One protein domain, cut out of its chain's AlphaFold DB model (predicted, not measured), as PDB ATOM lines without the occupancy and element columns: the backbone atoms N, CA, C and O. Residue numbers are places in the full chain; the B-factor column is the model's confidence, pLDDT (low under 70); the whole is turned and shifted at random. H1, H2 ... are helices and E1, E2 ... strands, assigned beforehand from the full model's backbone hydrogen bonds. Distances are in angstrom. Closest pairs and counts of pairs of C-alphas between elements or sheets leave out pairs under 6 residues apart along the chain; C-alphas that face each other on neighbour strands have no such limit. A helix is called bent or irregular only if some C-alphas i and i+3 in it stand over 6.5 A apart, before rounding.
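What this domain is: This is residues 23 to 190 of the 190 residues of the protein "Expressed conserved protein" of Echinococcus multilocularis (UniProt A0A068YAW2). A long helical hairpin, H2 and H3, runs along one side of the domain, and a small three-stranded sheet extended by H6 beside its edge strand E3 makes the other side; H4 bridges the two, packing on H3 and H6. H1 packs on the first residues of H2, H5 packs on H6, and the long unnamed stretch 23 to 48 loops round the end where H1 lies. The printed part has 168 residues, with named elements in the order H1 H2 H3 E1 E2 H4 H5 H6 E3; the sheet is mixed, in the order E1 E2 E3. The class is mixed, helices and strands, with under half of the residues in named elements. The whole is compact, with a radius of gyration of the C-alphas of 15.4 A and spans of 45 by 32 by 31 A.

How they stand to each other: E1, residues 112 to 117, and E2, residues 123 to 130, form an antiparallel hairpin, with N 116 and O 125 2.8 A apart. E3, residues 184 to 189, is parallel to E2, with N 186 and O 126 2.8 A apart. H6, residues 164 to 172, stands at the sheet's level, its closest C-alphas to E3 being Gly 172 and Ile 185, 4.4 A. H4, residues 132 to 142, touches H6 about perpendicular at 84 degrees, closest at the C-alphas of Phe 139 and Ala 164, 5.1 A. H5, residues 153 to 156, touches H6, closest at the C-alphas of Val 156 and Ser 170, 6.3 A. E2, H4, H5, H6 and E3 form a strand-helix-strand unit, two parallel neighbour strands with helices between. H3, residues 90 to 104, touches H4 with residues 90 to 95 alone, at a steep tilt of 43 degrees; the C-alphas of Cys 91 and Ala 141 are closest, 4.7 A. H2, residues 68 to 85, and H3 form a helical hairpin, closest at the C-alphas of Gly 82 and Phe 92, 6.1 A. H1, residues 49 to 54, touches H2, closest at the C-alphas of Val 51 and Thr 68, 5.8 A. Every O i to N i+4 pair is within hydrogen-bond range in H1, H3, H4 and H6, and 12 of 14 are in H2; H5 is too short for such a pair.

Where its parts are: H1 begins at C-alpha 49 (254.940, 229.782, 298.412), and E3 ends at C-alpha 189 (247.276, 230.125, 329.037). H2 is 24.5 A long, H3 20.5 A, E2 18.7 A, E3 15.8 A and H4 15.5 A. H2 has a kink of 35 degrees near residue 77 and is only just irregular: C-alphas 77 and 80 are 6.8 A apart.

The domain as a whole: The two C-alphas farthest apart, Ser 43 and Ser 149, are 46.8 A apart. The printed part has no cut. The links H1 to H2 and H6 to E3 are long. Residues 31 to 34 have pLDDT under 70.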
ATOM      1  N   CYS A  23     242.471 240.057 310.551       93.88
ATOM      2  CA  CYS A  23     243.849 240.116 310.991       93.88
ATOM      3  C   CYS A  23     244.033 241.341 311.875       93.88
ATOM      4  O   CYS A  23     243.528 242.417 311.550       93.88
ATOM      5  N   VAL A  24     244.770 241.184 312.969       94.69
ATOM      6  CA  VAL A  24     245.157 242.297 313.847       94.69
ATOM      7  C   VAL A  24     246.604 242.716 313.623       94.69
ATOM      8  O   VAL A  24     246.947 243.872 313.827       94.69
ATOM      9  N   LEU A  25     247.453 241.803 313.151       94.25
ATOM     10  CA  LEU A  25     248.852 242.050 312.828       94.25
ATOM     11  C   LEU A  25     249.116 241.646 311.380       94.25
ATOM     12  O   LEU A  25     248.939 240.479 311.021       94.25
ATOM     13  N   GLN A  26     249.581 242.587 310.562       93.75
ATOM     14  CA  GLN A  26     249.888 242.315 309.159       93.75
ATOM     15  C   GLN A  26     250.941 243.280 308.618       93.75
ATOM     16  O   GLN A  26     250.746 244.490 308.627       93.75
ATOM     17  N   GLY A  27     252.033 242.730 308.092       91.94
ATOM     18  CA  GLY A  27     253.143 243.490 307.527       91.94
ATOM     19  C   GLY A  27     254.231 243.829 308.546       91.94
ATOM     20  O   GLY A  27     254.203 243.410 309.707       91.94
ATOM     21  N   VAL A  28     255.221 244.584 308.078       91.12
ATOM     22  CA  VAL A  28     256.397 245.000 308.849       91.12
ATOM     23  C   VAL A  28     256.391 246.513 309.003       91.12
ATOM     24  O   VAL A  28     256.286 247.232 308.014       91.12
ATOM     25  N   CYS A  29     256.527 246.989 310.242       85.94
ATOM     26  CA  CYS A  29     256.480 248.412 310.563       85.94
ATOM     27  C   CYS A  29     257.707 248.878 311.348       85.94
ATOM     28  O   CYS A  29     258.446 248.101 311.964       85.94
ATOM     29  N   GLY A  30     257.886 250.194 311.289       72.75
ATOM     30  CA  GLY A  30     258.807 250.965 312.097       72.75
ATOM     31  C   GLY A  30     260.249 251.032 311.621       72.75
ATOM     32  O   GLY A  30     260.734 250.245 310.804       72.75
ATOM     33  N   LYS A  31     260.968 252.023 312.163       62.53
ATOM     34  CA  LYS A  31     262.329 252.398 311.725       62.53
ATOM     35  C   LYS A  31     263.374 251.293 311.928       62.53
ATOM     36  O   LYS A  31     264.447 251.355 311.336       62.53
ATOM     37  N   SER A  32     263.085 250.293 312.764       55.94
ATOM     38  CA  SER A  32     264.013 249.206 313.094       55.94
ATOM     39  C   SER A  32     263.839 247.940 312.241       55.94
ATOM     40  O   SER A  32     264.678 247.044 312.347       55.94
ATOM     41  N   THR A  33     262.808 247.830 311.384       62.41
ATOM     42  CA  THR A  33     262.477 246.612 310.598       62.41
ATOM     43  C   THR A  33     262.352 245.329 311.441       62.41
ATOM     44  O   THR A  33     262.587 244.230 310.949       62.41
ATOM     45  N   GLN A  34     262.050 245.439 312.741       69.50
ATOM     46  CA  GLN A  34     261.954 244.292 313.662       69.50
ATOM     47  C   GLN A  34     260.553 244.084 314.244       69.50
ATOM     48  O   GLN A  34     260.356 243.127 314.993       69.50
ATOM     49  N   HIS A  35     259.595 244.949 313.910       81.69
ATOM     50  CA  HIS A  35     258.246 244.905 314.460       81.69
ATOM     51  C   HIS A  35     257.226 244.522 313.396       81.69
ATOM     52  O   HIS A  35     257.383 244.820 312.211       81.69
ATOM     53  N   VAL A  36     256.162 243.870 313.851       90.56
ATOM     54  CA  VAL A  36     254.960 243.679 313.047       90.56
ATOM     55  C   VAL A  36     254.044 244.880 313.205       90.56
ATOM     56  O   VAL A  36     253.965 245.472 314.286       90.56
ATOM     57  N   CYS A  37     253.379 245.254 312.119       91.25
ATOM     58  CA  CYS A  37     252.403 246.334 312.147       91.25
ATOM     59  C   CYS A  37     251.153 245.916 312.917       91.25
ATOM     60  O   CYS A  37     250.690 244.783 312.775       91.25
ATOM     61  N   PHE A  38     250.555 246.868 313.627       90.56
ATOM     62  CA  PHE A  38     249.178 246.817 314.099       90.56
ATOM     63  C   PHE A  38     248.335 247.815 313.287       90.56
ATOM     64  O   PHE A  38     248.146 248.953 313.714       90.56
ATOM     65  N   PRO A  39     247.831 247.431 312.099       80.50
ATOM     66  CA  PRO A  39     246.946 248.289 311.310       80.50
ATOM     67  C   PRO A  39     245.516 248.375 311.882       80.50
ATOM     68  O   PRO A  39     244.628 248.936 311.242       80.50
ATOM     69  N   GLY A  40     245.257 247.788 313.055       79.50
ATOM     70  CA  GLY A  40     243.908 247.485 313.517       79.50
ATOM     71  C   GLY A  40     243.374 246.234 312.822       79.50
ATOM     72  O   GLY A  40     244.111 245.273 312.637       79.50
ATOM     73  N   ARG A  41     242.091 246.235 312.442       83.44
ATOM     74  CA  ARG A  41     241.453 245.102 311.755       83.44
ATOM     75  C   ARG A  41     241.610 245.215 310.242       83.44
ATOM     76  O   ARG A  41     241.085 246.150 309.642       83.44
ATOM     77  N   VAL A  42     242.277 244.241 309.631       89.88
ATOM     78  CA  VAL A  42     242.474 244.161 308.176       89.88
ATOM     79  C   VAL A  42     242.082 242.795 307.628       89.88
ATOM     80  O   VAL A  42     242.008 241.807 308.357       89.88
ATOM     81  N   SER A  43     241.804 242.740 306.328       90.69
ATOM     82  CA  SER A  43     241.470 241.492 305.642       90.69
ATOM     83  C   SER A  43     242.676 240.552 305.551       90.69
ATOM     84  O   SER A  43     243.836 240.970 305.544       90.69
ATOM     85  N   THR A  44     242.395 239.263 305.400       94.00
ATOM     86  CA  THR A  44     243.410 238.263 305.059       94.00
ATOM     87  C   THR A  44     244.040 238.522 303.693       94.00
ATOM     88  O   THR A  44     243.394 239.033 302.776       94.00
ATOM     89  N   VAL A  45     245.275 238.061 303.534       95.00
ATOM     90  CA  VAL A  45     246.007 237.997 302.266       95.00
ATOM     91  C   VAL A  45     246.158 236.547 301.814       95.00
ATOM     92  O   VAL A  45     245.905 235.609 302.574       95.00
ATOM     93  N   LYS A  46     246.566 236.347 300.558       96.81
ATOM     94  CA  LYS A  46     246.921 235.019 300.055       96.81
ATOM     95  C   LYS A  46     248.310 234.634 300.561       96.81
ATOM     96  O   LYS A  46     249.251 235.414 300.452       96.81
ATOM     97  N   ILE A  47     248.416 233.429 301.104       97.62
ATOM     98  CA  ILE A  47     249.672 232.817 301.526       97.62
ATOM     99  C   ILE A  47     250.528 232.554 300.286       97.62
ATOM    100  O   ILE A  47     250.067 231.914 299.339       97.62
ATOM    101  N   SER A  48     251.760 233.057 300.295       97.81
ATOM    102  CA  SER A  48     252.754 232.811 299.251       97.81
ATOM    103  C   SER A  48     253.422 231.443 299.406       97.81
ATOM    104  O   SER A  48     253.333 230.814 300.465       97.81
ATOM    105  N   ASP A  49     254.129 231.001 298.367       97.75
ATOM    106  CA  ASP A  49     254.940 229.782 298.412       97.75
ATOM    107  C   ASP A  49     256.038 229.866 299.485       97.75
ATOM    108  O   ASP A  49     256.228 228.932 300.264       97.75
ATOM    109  N   GLU A  50     256.706 231.016 299.641       97.25
ATOM    110  CA  GLU A  50     257.763 231.167 300.647       97.25
ATOM    111  C   GLU A  50     257.221 231.011 302.072       97.25
ATOM    112  O   GLU A  50     257.851 230.376 302.929       97.25
ATOM    113  N   VAL A  51     256.029 231.561 302.325       97.75
ATOM    114  CA  VAL A  51     255.337 231.388 303.602       97.75
ATOM    115  C   VAL A  51     254.945 229.927 303.791       97.75
ATOM    116  O   VAL A  51     255.219 229.375 304.857       97.75
ATOM    117  N   ALA A  52     254.352 229.286 302.782       97.69
ATOM    118  CA  ALA A  52     253.934 227.889 302.862       97.69
ATOM    119  C   ALA A  52     255.121 226.940 303.103       97.69
ATOM    120  O   ALA A  52     255.043 226.030 303.928       97.69
ATOM    121  N   SER A  53     256.258 227.201 302.461       97.31
ATOM    122  CA  SER A  53     257.498 226.442 302.621       97.31
ATOM    123  C   SER A  53     258.040 226.510 304.054       97.31
ATOM    124  O   SER A  53     258.414 225.493 304.650       97.31
ATOM    125  N   TYR A  54     258.044 227.698 304.668       97.12
ATOM    126  CA  TYR A  54     258.529 227.855 306.040       97.12
ATOM    127  C   TYR A  54     257.505 227.381 307.085       97.12
ATOM    128  O   TYR A  54     257.848 226.651 308.029       97.12
ATOM    129  N   CYS A  55     256.247 227.770 306.893       97.56
ATOM    130  CA  CYS A  55     255.104 227.527 307.758       97.56
ATOM    131  C   CYS A  55     254.185 226.451 307.163       97.56
ATOM    132  O   CYS A  55     253.020 226.709 306.888       97.56
ATOM    133  N   SER A  56     254.684 225.219 307.041       94.69
ATOM    134  CA  SER A  56     254.055 224.099 306.312       94.69
ATOM    135  C   SER A  56     252.620 223.703 306.696       94.69
ATOM    136  O   SER A  56     252.006 222.907 305.991       94.69
ATOM    137  N   LYS A  57     252.065 224.223 307.799       95.62
ATOM    138  CA  LYS A  57     250.636 224.071 308.141       95.62
ATOM    139  C   LYS A  57     249.724 225.057 307.395       95.62
ATOM    140  O   LYS A  57     248.507 224.914 307.455       95.62
ATOM    141  N   PHE A  58     250.298 226.037 306.705       96.06
ATOM    142  CA  PHE A  58     249.608 227.038 305.901       96.06
ATOM    143  C   PHE A  58     249.924 226.777 304.430       96.06
ATOM    144  O   PHE A  58     251.087 226.733 304.046       96.06
ATOM    145  N   SER A  59     248.896 226.558 303.616       96.62
ATOM    146  CA  SER A  59     249.068 226.206 302.203       96.62
ATOM    147  C   SER A  59     249.087 227.443 301.312       96.62
ATOM    148  O   SER A  59     248.324 228.383 301.543       96.62
ATOM    149  N   GLU A  60     249.897 227.402 300.255       97.38
ATOM    150  CA  GLU A  60     249.930 228.422 299.206       97.38
ATOM    151  C   GLU A  60     248.520 228.705 298.646       97.38
ATOM    152  O   GLU A  60     247.679 227.808 298.513       97.38
ATOM    153  N   GLY A  61     248.227 229.976 298.368       95.06
ATOM    154  CA  GLY A  61     246.957 230.431 297.796       95.06
ATOM    155  C   GLY A  61     245.764 230.392 298.761       95.06
ATOM    156  O   GLY A  61     244.677 230.870 298.419       95.06
ATOM    157  N   LYS A  62     245.926 229.862 299.978       96.31
ATOM    158  CA  LYS A  62     244.922 229.988 301.045       96.31
ATOM    159  C   LYS A  62     245.014 231.351 301.715       96.31
ATOM    160  O   LYS A  62     245.974 232.089 301.534       96.31
ATOM    161  N   GLU A  63     243.965 231.705 302.444       95.75
ATOM    162  CA  GLU A  63     243.887 232.975 303.161       95.75
ATOM    163  C   GLU A  63     244.536 232.872 304.537       95.75
ATOM    164  O   GLU A  63     244.339 231.889 305.252       95.75
ATOM    165  N   GLY A  64     245.285 233.907 304.904       96.00
ATOM    166  CA  GLY A  64     245.888 234.061 306.221       96.00
ATOM    167  C   GLY A  64     246.303 235.505 306.485       96.00
ATOM    168  O   GLY A  64     246.084 236.391 305.660       96.00
ATOM    169  N   CYS A  65     246.886 235.749 307.654       96.31
ATOM    170  CA  CYS A  65     247.191 237.110 308.105       96.31
ATOM    171  C   CYS A  65     248.632 237.571 307.871       96.31
ATOM    172  O   CYS A  65     248.911 238.763 307.967       96.31
ATOM    173  N   CYS A  66     249.542 236.667 307.513       96.19
ATOM    174  CA  CYS A  66     250.959 236.979 307.364       96.19
ATOM    175  C   CYS A  66     251.349 237.296 305.916       96.19
ATOM    176  O   CYS A  66     250.846 236.693 304.970       96.19
ATOM    177  N   THR A  67     252.313 238.202 305.761       95.88
ATOM    178  CA  THR A  67     252.999 238.473 304.491       95.88
ATOM    179  C   THR A  67     254.346 237.744 304.432       95.88
ATOM    180  O   THR A  67     254.883 237.329 305.465       95.88
ATOM    181  N   THR A  68     254.938 237.625 303.237       96.50
ATOM    182  CA  THR A  68     256.286 237.051 303.065       96.50
ATOM    183  C   THR A  68     257.331 237.773 303.920       96.50
ATOM    184  O   THR A  68     258.096 237.133 304.639       96.50
ATOM    185  N   GLU A  69     257.332 239.108 303.914       94.06
ATOM    186  CA  GLU A  69     258.287 239.919 304.685       94.06
ATOM    187  C   GLU A  69     258.174 239.677 306.195       94.06
ATOM    188  O   GLU A  69     259.183 239.544 306.892       94.06
ATOM    189  N   GLN A  70     256.944 239.545 306.700       93.75
ATOM    190  CA  GLN A  70     256.679 239.238 308.103       93.75
ATOM    191  C   GLN A  70     257.254 237.869 308.494       93.75
ATOM    192  O   GLN A  70     257.861 237.736 309.558       93.75
ATOM    193  N   ILE A  71     257.137 236.856 307.632       95.88
ATOM    194  CA  ILE A  71     257.699 235.524 307.896       95.88
ATOM    195  C   ILE A  71     259.223 235.488 307.770       95.88
ATOM    196  O   ILE A  71     259.883 234.798 308.553       95.88
ATOM    197  N   GLU A  72     259.822 236.289 306.892       93.88
ATOM    198  CA  GLU A  72     261.278 236.445 306.871       93.88
ATOM    199  C   GLU A  72     261.810 237.083 308.169       93.88
ATOM    200  O   GLU A  72     262.861 236.666 308.676       93.88
ATOM    201  N   LEU A  73     261.064 238.002 308.798       91.31
ATOM    202  CA  LEU A  73     261.408 238.493 310.139       91.31
ATOM    203  C   LEU A  73     261.339 237.398 311.204       91.31
ATOM    204  O   LEU A  73     262.274 237.270 312.002       91.31
ATOM    205  N   VAL A  74     260.282 236.583 311.201       92.25
ATOM    206  CA  VAL A  74     260.139 235.441 312.122       92.25
ATOM    207  C   VAL A  74     261.322 234.493 311.977       92.25
ATOM    208  O   VAL A  74     261.989 234.154 312.957       92.25
ATOM    209  N   LYS A  75     261.653 234.120 310.742       93.75
ATOM    210  CA  LYS A  75     262.780 233.245 310.411       93.75
ATOM    211  C   LYS A  75     264.113 233.821 310.883       93.75
ATOM    212  O   LYS A  75     264.924 233.097 311.472       93.75
ATOM    213  N   LYS A  76     264.340 235.125 310.702       91.19
ATOM    214  CA  LYS A  76     265.530 235.826 311.213       91.19
ATOM    215  C   LYS A  76     265.584 235.813 312.743       91.19
ATOM    216  O   LYS A  76     266.654 235.552 313.299       91.19
ATOM    217  N   GLY A  77     264.457 236.042 313.419       87.62
ATOM    218  CA  GLY A  77     264.341 235.976 314.879       87.62
ATOM    219  C   GLY A  77     264.642 234.579 315.428       87.62
ATOM    220  O   GLY A  77     265.432 234.422 316.363       87.62
ATOM    221  N   LEU A  78     264.107 233.546 314.775       92.00
ATOM    222  CA  LEU A  78     264.290 232.147 315.157       92.00
ATOM    223  C   LEU A  78     265.663 231.576 314.786       92.00
ATOM    224  O   LEU A  78     266.054 230.543 315.325       92.00
ATOM    225  N   LYS A  79     266.464 232.241 313.945       92.31
ATOM    226  CA  LYS A  79     267.803 231.752 313.565       92.31
ATOM    227  C   LYS A  79     268.697 231.464 314.777       92.31
ATOM    228  O   LYS A  79     269.350 230.424 314.827       92.31
ATOM    229  N   LYS A  80     268.711 232.357 315.776       88.75
ATOM    230  CA  LYS A  80     269.480 232.146 317.020       88.75
ATOM    231  C   LYS A  80     268.916 230.991 317.841       88.75
ATOM    232  O   LYS A  80     269.679 230.225 318.413       88.75
ATOM    233  N   VAL A  81     267.596 230.849 317.868       90.62
ATOM    234  CA  VAL A  81     266.921 229.747 318.559       90.62
ATOM    235  C   VAL A  81     267.329 228.409 317.945       90.62
ATOM    236  O   VAL A  81     267.762 227.522 318.669       90.62
ATOM    237  N   GLY A  82     267.303 228.286 316.616       92.81
ATOM    238  CA  GLY A  82     267.732 227.072 315.915       92.81
ATOM    239  C   GLY A  82     269.212 226.734 316.108       92.81
ATOM    240  O   GLY A  82     269.572 225.561 316.096       92.81
ATOM    241  N   PHE A  83     270.068 227.734 316.333       93.94
ATOM    242  CA  PHE A  83     271.468 227.503 316.693       93.94
ATOM    243  C   PHE A  83     271.612 226.864 318.085       93.94
ATOM    244  O   PHE A  83     272.343 225.890 318.227       93.94
ATOM    245  N   TYR A  84     270.897 227.369 319.098       93.75
ATOM    246  CA  TYR A  84     271.026 226.866 320.474       93.75
ATOM    247  C   TYR A  84     270.203 225.605 320.753       93.75
ATOM    248  O   TYR A  84     270.677 224.714 321.450       93.75
ATOM    249  N   PHE A  85     268.986 225.519 320.219       94.50
ATOM    250  CA  PHE A  85     268.075 224.392 320.434       94.50
ATOM    251  C   PHE A  85     268.154 223.323 319.335       94.50
ATOM    252  O   PHE A  85     267.492 222.293 319.432       94.50
ATOM    253  N   GLY A  86     268.943 223.551 318.283       95.12
ATOM    254  CA  GLY A  86     269.045 222.672 317.120       95.12
ATOM    255  C   GLY A  86     267.873 222.832 316.145       95.12
ATOM    256  O   GLY A  86     266.726 222.557 316.475       95.12
ATOM    257  N   LYS A  87     268.160 223.207 314.892       94.38
ATOM    258  CA  LYS A  87     267.153 223.458 313.834       94.38
ATOM    259  C   LYS A  87     266.223 222.277 313.501       94.38
ATOM    260  O   LYS A  87     265.169 222.478 312.907       94.38
ATOM    261  N   HIS A  88     266.618 221.053 313.842       95.19
ATOM    262  CA  HIS A  88     265.842 219.835 313.585       95.19
ATOM    263  C   HIS A  88     265.185 219.271 314.854       95.19
ATOM    264  O   HIS A  88     264.532 218.236 314.782       95.19
ATOM    265  N   SER A  89     265.349 219.919 316.014       97.00
ATOM    266  CA  SER A  89     264.746 219.438 317.257       97.00
ATOM    267  C   SER A  89     263.235 219.663 317.276       97.00
ATOM    268  O   SER A  89     262.729 220.618 316.681       97.00
ATOM    269  N   LYS A  90     262.516 218.816 318.025       98.06
ATOM    270  CA  LYS A  90     261.080 218.995 318.298       98.06
ATOM    271  C   LYS A  90     260.806 220.382 318.895       98.06
ATOM    272  O   LYS A  90     259.906 221.069 318.425       98.06
ATOM    273  N   CYS A  91     261.647 220.829 319.832       97.88
ATOM    274  CA  CYS A  91     261.598 222.168 320.431       97.88
ATOM    275  C   CYS A  91     261.570 223.280 319.370       97.88
ATOM    276  O   CYS A  91     260.682 224.133 319.370       97.88
ATOM    277  N   PHE A  92     262.511 223.257 318.417       97.06
ATOM    278  CA  PHE A  92     262.556 224.263 317.359       97.06
ATOM    279  C   PHE A  92     261.333 224.202 316.438       97.06
ATOM    280  O   PHE A  92     260.805 225.250 316.072       97.06
ATOM    281  N   GLN A  93     260.865 223.003 316.080       97.56
ATOM    282  CA  GLN A  93     259.683 222.860 315.225       97.56
ATOM    283  C   GLN A  93     258.410 223.376 315.909       97.56
ATOM    284  O   GLN A  93     257.638 224.076 315.258       97.56
ATOM    285  N   LEU A  94     258.228 223.123 317.210       97.75
ATOM    286  CA  LEU A  94     257.099 223.656 317.980       97.75
ATOM    287  C   LEU A  94     257.161 225.182 318.113       97.75
ATOM    288  O   LEU A  94     256.153 225.846 317.889       97.75
ATOM    289  N   MET A  95     258.337 225.770 318.378       96.50
ATOM    290  CA  MET A  95     258.484 227.236 318.372       96.50
ATOM    291  C   MET A  95     258.183 227.830 316.995       96.50
ATOM    292  O   MET A  95     257.467 228.825 316.899       96.50
ATOM    293  N   LYS A  96     258.701 227.220 315.922       97.06
ATOM    294  CA  LYS A  96     258.405 227.641 314.548       97.06
ATOM    295  C   LYS A  96     256.902 227.600 314.288       97.06
ATOM    296  O   LYS A  96     256.349 228.571 313.785       97.06
ATOM    297  N   GLU A  97     256.243 226.507 314.660       96.62
ATOM    298  CA  GLU A  97     254.798 226.357 314.517       96.62
ATOM    299  C   GLU A  97     254.026 227.421 315.302       96.62
ATOM    300  O   GLU A  97     253.121 228.035 314.740       96.62
ATOM    301  N   MET A  98     254.394 227.671 316.560       96.31
ATOM    302  CA  MET A  98     253.775 228.694 317.404       96.31
ATOM    303  C   MET A  98     253.817 230.067 316.733       96.31
ATOM    304  O   MET A  98     252.779 230.707 316.578       96.31
ATOM    305  N   PHE A  99     254.995 230.504 316.277       95.62
ATOM    306  CA  PHE A  99     255.130 231.804 315.619       95.62
ATOM    307  C   PHE A  99     254.438 231.836 314.250       95.62
ATOM    308  O   PHE A  99     253.803 232.833 313.915       95.62
ATOM    309  N   CYS A 100     254.470 230.747 313.478       97.44
ATOM    310  CA  CYS A 100     253.680 230.649 312.250       97.44
ATOM    311  C   CYS A 100     252.177 230.806 312.533       97.44
ATOM    312  O   CYS A 100     251.513 231.574 311.844       97.44
ATOM    313  N   LYS A 101     251.631 230.145 313.564       95.75
ATOM    314  CA  LYS A 101     250.220 230.297 313.964       95.75
ATOM    315  C   LYS A 101     249.901 231.713 314.417       95.75
ATOM    316  O   LYS A 101     248.926 232.281 313.938       95.75
ATOM    317  N   PHE A 102     250.743 232.279 315.279       94.44
ATOM    318  CA  PHE A 102     250.620 233.652 315.758       94.44
ATOM    319  C   PHE A 102     250.502 234.644 314.588       94.44
ATOM    320  O   PHE A 102     249.678 235.551 314.625       94.44
ATOM    321  N   HIS A 103     251.288 234.463 313.523       95.38
ATOM    322  CA  HIS A 103     251.320 235.408 312.406       95.38
ATOM    323  C   HIS A 103     250.317 235.108 311.284       95.38
ATOM    324  O   HIS A 103     249.830 236.047 310.662       95.38
ATOM    325  N   CYS A 104     250.053 233.838 310.972       97.12
ATOM    326  CA  CYS A 104     249.395 233.453 309.720       97.12
ATOM    327  C   CYS A 104     247.943 232.996 309.860       97.12
ATOM    328  O   CYS A 104     247.251 232.949 308.842       97.12
ATOM    329  N   ARG A 105     247.465 232.645 311.063       95.25
ATOM    330  CA  ARG A 105     246.073 232.194 311.243       95.25
ATOM    331  C   ARG A 105     245.082 233.259 310.762       95.25
ATOM    332  O   ARG A 105     245.353 234.443 310.903       95.25
ATOM    333  N   LYS A 106     243.966 232.839 310.164       94.38
ATOM    334  CA  LYS A 106     242.956 233.741 309.569       94.38
ATOM    335  C   LYS A 106     242.060 234.422 310.617       94.38
ATOM    336  O   LYS A 106     241.540 235.503 310.398       94.38
ATOM    337  N   ASP A 107     241.900 233.760 311.746       92.00
ATOM    338  CA  ASP A 107     241.143 234.105 312.947       92.00
ATOM    339  C   ASP A 107     242.093 234.664 314.021       92.00
ATOM    340  O   ASP A 107     242.089 234.258 315.180       92.00
ATOM    341  N   GLN A 108     243.029 235.522 313.604       93.62
ATOM    342  CA  GLN A 108     244.092 236.030 314.472       93.62
ATOM    343  C   GLN A 108     243.546 236.905 315.606       93.62
ATOM    344  O   GLN A 108     244.103 236.896 316.702       93.62
ATOM    345  N   ASP A 109     242.459 237.630 315.351       93.06
ATOM    346  CA  ASP A 109     241.779 238.482 316.323       93.06
ATOM    347  C   ASP A 109     241.073 237.713 317.447       93.06
ATOM    348  O   ASP A 109     240.759 238.313 318.472       93.06
ATOM    349  N   GLU A 110     240.857 236.405 317.291       93.25
ATOM    350  CA  GLU A 110     240.283 235.562 318.348       93.25
ATOM    351  C   GLU A 110     241.285 235.267 319.470       93.25
ATOM    352  O   GLU A 110     240.878 235.020 320.599       93.25
ATOM    353  N   VAL A 111     242.590 235.302 319.178       94.31
ATOM    354  CA  VAL A 111     243.638 234.903 320.138       94.31
ATOM    355  C   VAL A 111     244.697 235.967 320.392       94.31
ATOM    356  O   VAL A 111     245.547 235.766 321.255       94.31
ATOM    357  N   ILE A 112     244.696 237.078 319.649       95.69
ATOM    358  CA  ILE A 112     245.612 238.202 319.869       95.69
ATOM    359  C   ILE A 112     244.808 239.472 320.133       95.69
ATOM    360  O   ILE A 112     244.035 239.924 319.289       95.69
ATOM    361  N   TYR A 113     245.036 240.075 321.295       95.12
ATOM    362  CA  TYR A 113     244.326 241.269 321.750       95.12
ATOM    363  C   TYR A 113     245.209 242.119 322.686       95.12
ATOM    364  O   TYR A 113     246.399 241.846 322.841       95.12
ATOM    365  N   ASP A 114     244.658 243.199 323.254       95.69
ATOM    366  CA  ASP A 114     245.385 244.187 324.078       95.69
ATOM    367  C   ASP A 114     246.662 244.725 323.407       95.69
ATOM    368  O   ASP A 114     247.712 244.887 324.036       95.69
ATOM    369  N   ILE A 115     246.589 244.964 322.095       95.25
ATOM    370  CA  ILE A 115     247.740 245.417 321.317       95.25
ATOM    371  C   ILE A 115     247.981 246.903 321.585       95.25
ATOM    372  O   ILE A 115     247.098 247.740 321.401       95.25
ATOM    373  N   VAL A 116     249.207 247.225 321.984       94.50
ATOM    374  CA  VAL A 116     249.692 248.592 322.167       94.50
ATOM    375  C   VAL A 116     250.578 248.945 320.971       94.50
ATOM    376  O   VAL A 116     251.635 248.320 320.812       94.50
ATOM    377  N   PRO A 117     250.173 249.903 320.120       92.25
ATOM    378  CA  PRO A 117     251.010 250.405 319.038       92.25
ATOM    379  C   PRO A 117     251.955 251.523 319.505       92.25
ATOM    380  O   PRO A 117     251.658 252.256 320.449       92.25
ATOM    381  N   ASP A 118     253.074 251.679 318.803       90.56
ATOM    382  CA  ASP A 118     253.886 252.901 318.801       90.56
ATOM    383  C   ASP A 118     253.345 253.908 317.762       90.56
ATOM    384  O   ASP A 118     252.468 253.601 316.951       90.56
ATOM    385  N   SER A 119     253.907 255.112 317.747       88.81
ATOM    386  CA  SER A 119     253.620 256.209 316.815       88.81
ATOM    387  C   SER A 119     253.751 255.852 315.326       88.81
ATOM    388  O   SER A 119     253.144 256.517 314.490       88.81
ATOM    389  N   ASP A 120     254.515 254.812 314.982       87.88
ATOM    390  CA  ASP A 120     254.685 254.302 313.616       87.88
ATOM    391  C   ASP A 120     253.851 253.036 313.320       87.88
ATOM    392  O   ASP A 120     254.108 252.337 312.338       87.88
ATOM    393  N   ASN A 121     252.845 252.752 314.156       88.50
ATOM    394  CA  ASN A 121     251.977 251.567 314.128       88.50
ATOM    395  C   ASN A 121     252.686 250.230 314.395       88.50
ATOM    396  O   ASN A 121     252.083 249.169 314.220       88.50
ATOM    397  N   SER A 122     253.943 250.235 314.836       91.19
ATOM    398  CA  SER A 122     254.608 249.016 315.305       91.19
ATOM    399  C   SER A 122     253.941 248.498 316.575       91.19
ATOM    400  O   SER A 122     253.777 249.248 317.535       91.19
ATOM    401  N   ALA A 123     253.604 247.209 316.635       92.69
ATOM    402  CA  ALA A 123     253.139 246.605 317.879       92.69
ATOM    403  C   ALA A 123     254.302 246.494 318.885       92.69
ATOM    404  O   ALA A 123     255.313 245.832 318.616       92.69
ATOM    405  N   VAL A 124     254.164 247.137 320.048       93.50
ATOM    406  CA  VAL A 124     255.181 247.129 321.120       93.50
ATOM    407  C   VAL A 124     254.809 246.224 322.290       93.50
ATOM    408  O   VAL A 124     255.699 245.709 322.974       93.50
ATOM    409  N   SER A 125     253.514 245.980 322.493       95.88
ATOM    410  CA  SER A 125     252.994 245.015 323.459       95.88
ATOM    411  C   SER A 125     251.706 244.380 322.948       95.88
ATOM    412  O   SER A 125     250.969 245.023 322.208       95.88
ATOM    413  N   MET A 126     251.424 243.144 323.356       96.75
ATOM    414  CA  MET A 126     250.147 242.464 323.108       96.75
ATOM    415  C   MET A 126     249.935 241.284 324.053       96.75
ATOM    416  O   MET A 126     250.887 240.803 324.676       96.75
ATOM    417  N   THR A 127     248.708 240.777 324.095       98.12
ATOM    418  CA  THR A 127     248.338 239.514 324.735       98.12
ATOM    419  C   THR A 127     248.067 238.452 323.674       98.12
ATOM    420  O   THR A 127     247.481 238.746 322.635       98.12
ATOM    421  N   VAL A 128     248.515 237.222 323.931       97.62
ATOM    422  CA  VAL A 128     248.317 236.063 323.050       97.62
ATOM    423  C   VAL A 128     247.806 234.896 323.862       97.62
ATOM    424  O   VAL A 128     248.446 234.517 324.845       97.62
ATOM    425  N   GLU A 129     246.714 234.288 323.424       97.62
ATOM    426  CA  GLU A 129     246.235 233.042 324.009       97.62
ATOM    427  C   GLU A 129     247.006 231.843 323.455       97.62
ATOM    428  O   GLU A 129     247.215 231.708 322.245       97.62
ATOM    429  N   LEU A 130     247.450 230.979 324.363       96.88
ATOM    430  CA  LEU A 130     248.080 229.703 324.062       96.88
ATOM    431  C   LEU A 130     247.413 228.611 324.883       96.88
ATOM    432  O   LEU A 130     247.160 228.792 326.066       96.88
ATOM    433  N   ASP A 131     247.200 227.474 324.246       97.06
ATOM    434  CA  ASP A 131     246.742 226.257 324.902       97.06
ATOM    435  C   ASP A 131     247.790 225.772 325.924       97.06
ATOM    436  O   ASP A 131     248.995 225.760 325.629       97.06
ATOM    437  N   GLU A 132     247.347 225.441 327.139       97.69
ATOM    438  CA  GLU A 132     248.239 225.016 328.228       97.69
ATOM    439  C   GLU A 132     248.994 223.719 327.892       97.69
ATOM    440  O   GLU A 132     250.215 223.664 328.081       97.69
ATOM    441  N   ASP A 133     248.326 222.733 327.285       98.19
ATOM    442  CA  ASP A 133     248.948 221.465 326.882       98.19
ATOM    443  C   ASP A 133     250.031 221.704 325.822       98.19
ATOM    444  O   ASP A 133     251.119 221.126 325.886       98.19
ATOM    445  N   PHE A 134     249.789 222.616 324.872       97.88
ATOM    446  CA  PHE A 134     250.806 223.013 323.895       97.88
ATOM    447  C   PHE A 134     252.055 223.610 324.562       97.88
ATOM    448  O   PHE A 134     253.180 223.373 324.106       97.88
ATOM    449  N   VAL A 135     251.879 224.413 325.613       98.19
ATOM    450  CA  VAL A 135     252.991 225.051 326.331       98.19
ATOM    451  C   VAL A 135     253.805 224.029 327.120       98.19
ATOM    452  O   VAL A 135     255.040 224.098 327.085       98.19
ATOM    453  N   GLU A 136     253.151 223.063 327.761       98.44
ATOM    454  CA  GLU A 136     253.820 221.937 328.420       98.44
ATOM    455  C   GLU A 136     254.599 221.085 327.408       98.44
ATOM    456  O   GLU A 136     255.802 220.867 327.572       98.44
ATOM    457  N   ASP A 137     253.977 220.713 326.285       98.44
ATOM    458  CA  ASP A 137     254.621 219.954 325.205       98.44
ATOM    459  C   ASP A 137     255.849 220.670 324.628       98.44
ATOM    460  O   ASP A 137     256.881 220.052 324.316       98.44
ATOM    461  N   LEU A 138     255.743 221.991 324.458       98.38
ATOM    462  CA  LEU A 138     256.845 222.831 324.015       98.38
ATOM    463  C   LEU A 138     257.980 222.815 325.039       98.38
ATOM    464  O   LEU A 138     259.136 222.602 324.663       98.38
ATOM    465  N   PHE A 139     257.677 223.035 326.317       98.38
ATOM    466  CA  PHE A 139     258.692 223.048 327.361       98.38
ATOM    467  C   PHE A 139     259.384 221.692 327.498       98.38
ATOM    468  O   PHE A 139     260.618 221.637 327.522       98.38
ATOM    469  N   ASP A 140     258.629 220.600 327.483       98.56
ATOM    470  CA  ASP A 140     259.150 219.239 327.548       98.56
ATOM    471  C   ASP A 140     260.079 218.911 326.384       98.56
ATOM    472  O   ASP A 140     261.142 218.313 326.579       98.56
ATOM    473  N   ALA A 141     259.757 219.388 325.181       98.38
ATOM    474  CA  ALA A 141     260.641 219.253 324.032       98.38
ATOM    475  C   ALA A 141     261.957 220.044 324.181       98.38
ATOM    476  O   ALA A 141     262.942 219.716 323.512       98.38
ATOM    477  N   CYS A 142     261.989 221.087 325.018       98.12
ATOM    478  CA  CYS A 142     263.099 222.035 325.143       98.12
ATOM    479  C   CYS A 142     263.968 221.851 326.403       98.12
ATOM    480  O   CYS A 142     265.165 222.157 326.358       98.12
ATOM    481  N   LYS A 143     263.400 221.393 327.527       97.31
ATOM    482  CA  LYS A 143     263.989 221.505 328.879       97.31
ATOM    483  C   LYS A 143     265.338 220.804 329.053       97.31
ATOM    484  O   LYS A 143     266.201 221.291 329.789       97.31
ATOM    485  N   ASP A 144     265.553 219.704 328.335       96.81
ATOM    486  CA  ASP A 144     266.771 218.895 328.438       96.81
ATOM    487  C   ASP A 144     267.802 219.156 327.336       96.81
ATOM    488  O   ASP A 144     268.906 218.605 327.382       96.81
ATOM    489  N   ILE A 145     267.508 220.049 326.385       96.44
ATOM    490  CA  ILE A 145     268.467 220.417 325.342       96.44
ATOM    491  C   ILE A 145     269.630 221.197 325.966       96.44
ATOM    492  O   ILE A 145     269.445 222.206 326.658       96.44
ATOM    493  N   LYS A 146     270.853 220.730 325.697       95.88
ATOM    494  CA  LYS A 146     272.096 221.327 326.193       95.88
ATOM    495  C   LYS A 146     272.917 221.924 325.056       95.88
ATOM    496  O   LYS A 146     273.074 221.311 324.007       95.88
ATOM    497  N   PHE A 147     273.517 223.078 325.321       93.19
ATOM    498  CA  PHE A 147     274.544 223.693 324.486       93.19
ATOM    499  C   PHE A 147     275.783 223.928 325.352       93.19
ATOM    500  O   PHE A 147     275.685 224.585 326.387       93.19
ATOM    501  N   LEU A 148     276.930 223.352 324.968       91.81
ATOM    502  CA  LEU A 148     278.161 223.357 325.781       91.81
ATOM    503  C   LEU A 148     277.901 222.930 327.243       91.81
ATOM    504  O   LEU A 148     278.277 223.616 328.188       91.81
ATOM    505  N   SER A 149     277.184 221.813 327.422       91.38
ATOM    506  CA  SER A 149     276.785 221.233 328.721       91.38
ATOM    507  C   SER A 149     275.801 222.052 329.573       91.38
ATOM    508  O   SER A 149     275.344 221.564 330.606       91.38
ATOM    509  N   VAL A 150     275.393 223.245 329.133       93.31
ATOM    510  CA  VAL A 150     274.398 224.080 329.821       93.31
ATOM    511  C   VAL A 150     273.012 223.828 329.233       93.31
ATOM    512  O   VAL A 150     272.835 223.912 328.020       93.31
ATOM    513  N   ARG A 151     272.008 223.565 330.085       94.81
ATOM    514  CA  ARG A 151     270.598 223.496 329.657       94.81
ATOM    515  C   ARG A 151     270.164 224.845 329.092       94.81
ATOM    516  O   ARG A 151     270.177 225.848 329.809       94.81
ATOM    517  N   VAL A 152     269.776 224.871 327.820       94.88
ATOM    518  CA  VAL A 152     269.455 226.115 327.107       94.88
ATOM    519  C   VAL A 152     268.197 226.765 327.683       94.88
ATOM    520  O   VAL A 152     268.176 227.983 327.845       94.88
ATOM    521  N   ALA A 153     267.202 225.972 328.096       95.00
ATOM    522  CA  ALA A 153     265.984 226.471 328.738       95.00
ATOM    523  C   ALA A 153     266.279 227.336 329.981       95.00
ATOM    524  O   ALA A 153     265.752 228.439 330.103       95.00
ATOM    525  N   ASN A 154     267.241 226.932 330.819       94.19
ATOM    526  CA  ASN A 154     267.668 227.710 331.993       94.19
ATOM    527  C   ASN A 154     268.318 229.062 331.643       94.19
ATOM    528  O   ASN A 154     268.484 229.903 332.520       94.19
ATOM    529  N   ARG A 155     268.752 229.260 330.390       93.19
ATOM    530  CA  ARG A 155     269.273 230.541 329.881       93.19
ATOM    531  C   ARG A 155     268.193 231.393 329.219       93.19
ATOM    532  O   ARG A 155     268.446 232.570 328.972       93.19
ATOM    533  N   VAL A 156     267.047 230.795 328.898       94.19
ATOM    534  CA  VAL A 156     265.853 231.490 328.410       94.19
ATOM    535  C   VAL A 156     265.049 232.027 329.589       94.19
ATOM    536  O   VAL A 156     264.707 233.203 329.575       94.19
ATOM    537  N   CYS A 157     264.796 231.198 330.606       97.06
ATOM    538  CA  CYS A 157     264.060 231.596 331.802       97.06
ATOM    539  C   CYS A 157     264.743 232.755 332.539       97.06
ATOM    540  O   CYS A 157     265.939 232.701 332.836       97.06
ATOM    541  N   LEU A 158     263.972 233.797 332.848       96.81
ATOM    542  CA  LEU A 158     264.448 234.974 333.577       96.81
ATOM    543  C   LEU A 158     264.354 234.783 335.094       96.81
ATOM    544  O   LEU A 158     265.113 235.396 335.842       96.81
ATOM    545  N   ARG A 159     263.426 233.941 335.552       96.50
ATOM    546  CA  ARG A 159     263.215 233.600 336.960       96.50
ATOM    547  C   ARG A 159     263.414 232.105 337.187       96.50
ATOM    548  O   ARG A 159     263.468 231.310 336.250       96.50
ATOM    549  N   LYS A 160     263.587 231.739 338.457       94.56
ATOM    550  CA  LYS A 160     263.659 230.348 338.910       94.56
ATOM    551  C   LYS A 160     262.450 230.030 339.799       94.56
ATOM    552  O   LYS A 160     262.053 230.919 340.554       94.56
ATOM    553  N   PRO A 161     261.945 228.781 339.785       95.44
ATOM    554  CA  PRO A 161     262.352 227.677 338.904       95.44
ATOM    555  C   PRO A 161     261.991 227.937 337.428       95.44
ATOM    556  O   PRO A 161     261.161 228.784 337.131       95.44
ATOM    557  N   CYS A 162     262.683 227.259 336.507       96.75
ATOM    558  CA  CYS A 162     262.383 227.327 335.074       96.75
ATOM    559  C   CYS A 162     261.415 226.190 334.740       96.75
ATOM    560  O   CYS A 162     261.858 225.059 334.546       96.75
ATOM    561  N   ASP A 163     260.121 226.493 334.765       97.50
ATOM    562  CA  ASP A 163     259.016 225.614 334.371       97.50
ATOM    563  C   ASP A 163     258.409 226.069 333.029       97.50
ATOM    564  O   ASP A 163     258.889 227.035 332.424       97.50
ATOM    565  N   ALA A 164     257.380 225.372 332.537       98.06
ATOM    566  CA  ALA A 164     256.771 225.663 331.240       98.06
ATOM    567  C   ALA A 164     256.208 227.090 331.160       98.06
ATOM    568  O   ALA A 164     256.483 227.824 330.202       98.06
ATOM    569  N   LYS A 165     255.510 227.530 332.215       97.94
ATOM    570  CA  LYS A 165     254.942 228.878 332.326       97.94
ATOM    571  C   LYS A 165     256.021 229.958 332.325       97.94
ATOM    572  O   LYS A 165     255.914 230.946 331.598       97.94
ATOM    573  N   GLU A 166     257.079 229.794 333.111       98.12
ATOM    574  CA  GLU A 166     258.189 230.745 333.158       98.12
ATOM    575  C   GLU A 166     258.995 230.750 331.853       98.12
ATOM    576  O   GLU A 166     259.450 231.815 331.415       98.12
ATOM    577  N   PHE A 167     259.136 229.594 331.197       97.75
ATOM    578  CA  PHE A 167     259.797 229.470 329.902       97.75
ATOM    579  C   PHE A 167     259.060 230.267 328.823       97.75
ATOM    580  O   PHE A 167     259.670 231.140 328.194       97.75
ATOM    581  N   ILE A 168     257.750 230.049 328.649       97.75
ATOM    582  CA  ILE A 168     256.965 230.772 327.640       97.75
ATOM    583  C   ILE A 168     256.862 232.266 327.969       97.75
ATOM    584  O   ILE A 168     257.083 233.113 327.100       97.75
ATOM    585  N   ARG A 169     256.668 232.622 329.247       98.06
ATOM    586  CA  ARG A 169     256.669 234.020 329.703       98.06
ATOM    587  C   ARG A 169     257.989 234.718 329.366       98.06
ATOM    588  O   ARG A 169     257.993 235.867 328.923       98.06
ATOM    589  N   SER A 170     259.118 234.039 329.562       97.38
ATOM    590  CA  SER A 170     260.443 234.593 329.266       97.38
ATOM    591  C   SER A 170     260.693 234.756 327.768       97.38
ATOM    592  O   SER A 170     261.281 235.762 327.368       97.38
ATOM    593  N   LEU A 171     260.201 233.831 326.934       95.38
ATOM    594  CA  LEU A 171     260.243 233.962 325.473       95.38
ATOM    595  C   LEU A 171     259.510 235.219 324.986       95.38
ATOM    596  O   LEU A 171     259.997 235.875 324.068       95.38
ATOM    597  N   GLY A 172     258.389 235.571 325.618       95.81
ATOM    598  CA  GLY A 172     257.599 236.762 325.288       95.81
ATOM    599  C   GLY A 172     258.086 238.056 325.941       95.81
ATOM    600  O   GLY A 172     257.645 239.141 325.571       95.81
ATOM    601  N   THR A 173     259.014 237.991 326.901       97.69
ATOM    602  CA  THR A 173     259.461 239.188 327.626       97.69
ATOM    603  C   THR A 173     260.344 240.063 326.732       97.69
ATOM    604  O   THR A 173     261.352 239.605 326.177       97.69
ATOM    605  N   SER A 174     259.977 241.340 326.601       94.81
ATOM    606  CA  SER A 174     260.700 242.313 325.776       94.81
ATOM    607  C   SER A 174     262.093 242.618 326.332       94.81
ATOM    608  O   SER A 174     262.362 242.431 327.520       94.81
ATOM    609  N   LYS A 175     262.981 243.160 325.492       92.75
ATOM    610  CA  LYS A 175     264.296 243.654 325.946       92.75
ATOM    611  C   LYS A 175     264.194 244.714 327.047       92.75
ATOM    612  O   LYS A 175     265.007 244.699 327.964       92.75
ATOM    613  N   GLN A 176     263.203 245.605 326.965       92.31
ATOM    614  CA  GLN A 176     262.982 246.655 327.969       92.31
ATOM    615  C   GLN A 176     262.619 246.057 329.338       92.31
ATOM    616  O   GLN A 176     263.021 246.585 330.367       92.31
ATOM    617  N   ASN A 177     261.956 244.897 329.339       95.19
ATOM    618  CA  ASN A 177     261.565 244.158 330.539       95.19
ATOM    619  C   ASN A 177     262.581 243.065 330.937       95.19
ATOM    620  O   ASN A 177     262.248 242.137 331.674       95.19
ATOM    621  N   GLY A 178     263.821 243.146 330.437       94.38
ATOM    622  CA  GLY A 178     264.918 242.232 330.783       94.38
ATOM    623  C   GLY A 178     264.958 240.918 329.995       94.38
ATOM    624  O   GLY A 178     265.826 240.082 330.244       94.38
ATOM    625  N   GLY A 179     264.050 240.723 329.039       94.00
ATOM    626  CA  GLY A 179     264.016 239.565 328.154       94.00
ATOM    627  C   GLY A 179     264.767 239.774 326.840       94.00
ATOM    628  O   GLY A 179     265.710 240.560 326.731       94.00
ATOM    629  N   ARG A 180     264.377 239.015 325.812       91.25
ATOM    630  CA  ARG A 180     265.020 239.042 324.483       91.25
ATOM    631  C   ARG A 180     264.047 239.227 323.327       91.25
ATOM    632  O   ARG A 180     264.513 239.389 322.196       91.25
ATOM    633  N   SER A 181     262.745 239.224 323.598       91.19
ATOM    634  CA  SER A 181     261.732 239.428 322.573       91.19
ATOM    635  C   SER A 181     261.848 240.841 321.977       91.19
ATOM    636  O   SER A 181     262.147 241.791 322.716       91.19
ATOM    637  N   PRO A 182     261.640 241.012 320.657       88.94
ATOM    638  CA  PRO A 182     261.591 242.330 320.019       88.94
ATOM    639  C   PRO A 182     260.503 243.247 320.594       88.94
ATOM    640  O   PRO A 182     260.678 244.461 320.609       88.94
ATOM    641  N   MET A 183     259.414 242.662 321.092       92.06
ATOM    642  CA  MET A 183     258.265 243.341 321.698       92.06
ATOM    643  C   MET A 183     257.759 242.552 322.906       92.06
ATOM    644  O   MET A 183     258.135 241.394 323.089       92.06
ATOM    645  N   GLN A 184     256.921 243.155 323.743       96.69
ATOM    646  CA  GLN A 184     256.324 242.440 324.866       96.69
ATOM    647  C   GLN A 184     255.172 241.558 324.370       96.69
ATOM    648  O   GLN A 184     254.224 242.044 323.763       96.69
ATOM    649  N   ILE A 185     255.244 240.260 324.636       97.19
ATOM    650  CA  ILE A 185     254.175 239.306 324.344       97.19
ATOM    651  C   ILE A 185     253.749 238.690 325.671       97.19
ATOM    652  O   ILE A 185     254.518 237.981 326.324       97.19
ATOM    653  N   ASN A 186     252.527 238.994 326.087       98.06
ATOM    654  CA  ASN A 186     251.925 238.460 327.295       98.06
ATOM    655  C   ASN A 186     251.156 237.195 326.922       98.06
ATOM    656  O   ASN A 186     250.031 237.259 326.438       98.06
ATOM    657  N   PHE A 187     251.781 236.037 327.114       97.88
ATOM    658  CA  PHE A 187     251.111 234.764 326.884       97.88
ATOM    659  C   PHE A 187     250.115 234.478 328.010       97.88
ATOM    660  O   PHE A 187     250.499 234.406 329.181       97.88
ATOM    661  N   LYS A 188     248.843 234.320 327.648       97.94
ATOM    662  CA  LYS A 188     247.764 233.867 328.520       97.94
ATOM    663  C   LYS A 188     247.478 232.407 328.190       97.94
ATOM    664  O   LYS A 188     247.208 232.088 327.039       97.94
ATOM    665  N   LEU A 189     247.576 231.545 329.195       97.44
ATOM    666  CA  LEU A 189     247.276 230.125 329.037       97.44
ATOM    667  C   LEU A 189     245.761 229.924 329.148       97.44
ATOM    668  O   LEU A 189     245.149 230.540 330.031       97.44
ATOM    669  N   VAL A 190     245.182 229.147 328.233       94.75
ATOM    670  CA  VAL A 190     243.744 228.845 328.139       94.75
ATOM    671  C   VAL A 190     243.486 227.353 328.029       94.75
ATOM    672  O   VAL A 190     244.400 226.638 327.557       94.75
TER     673      VAL A 190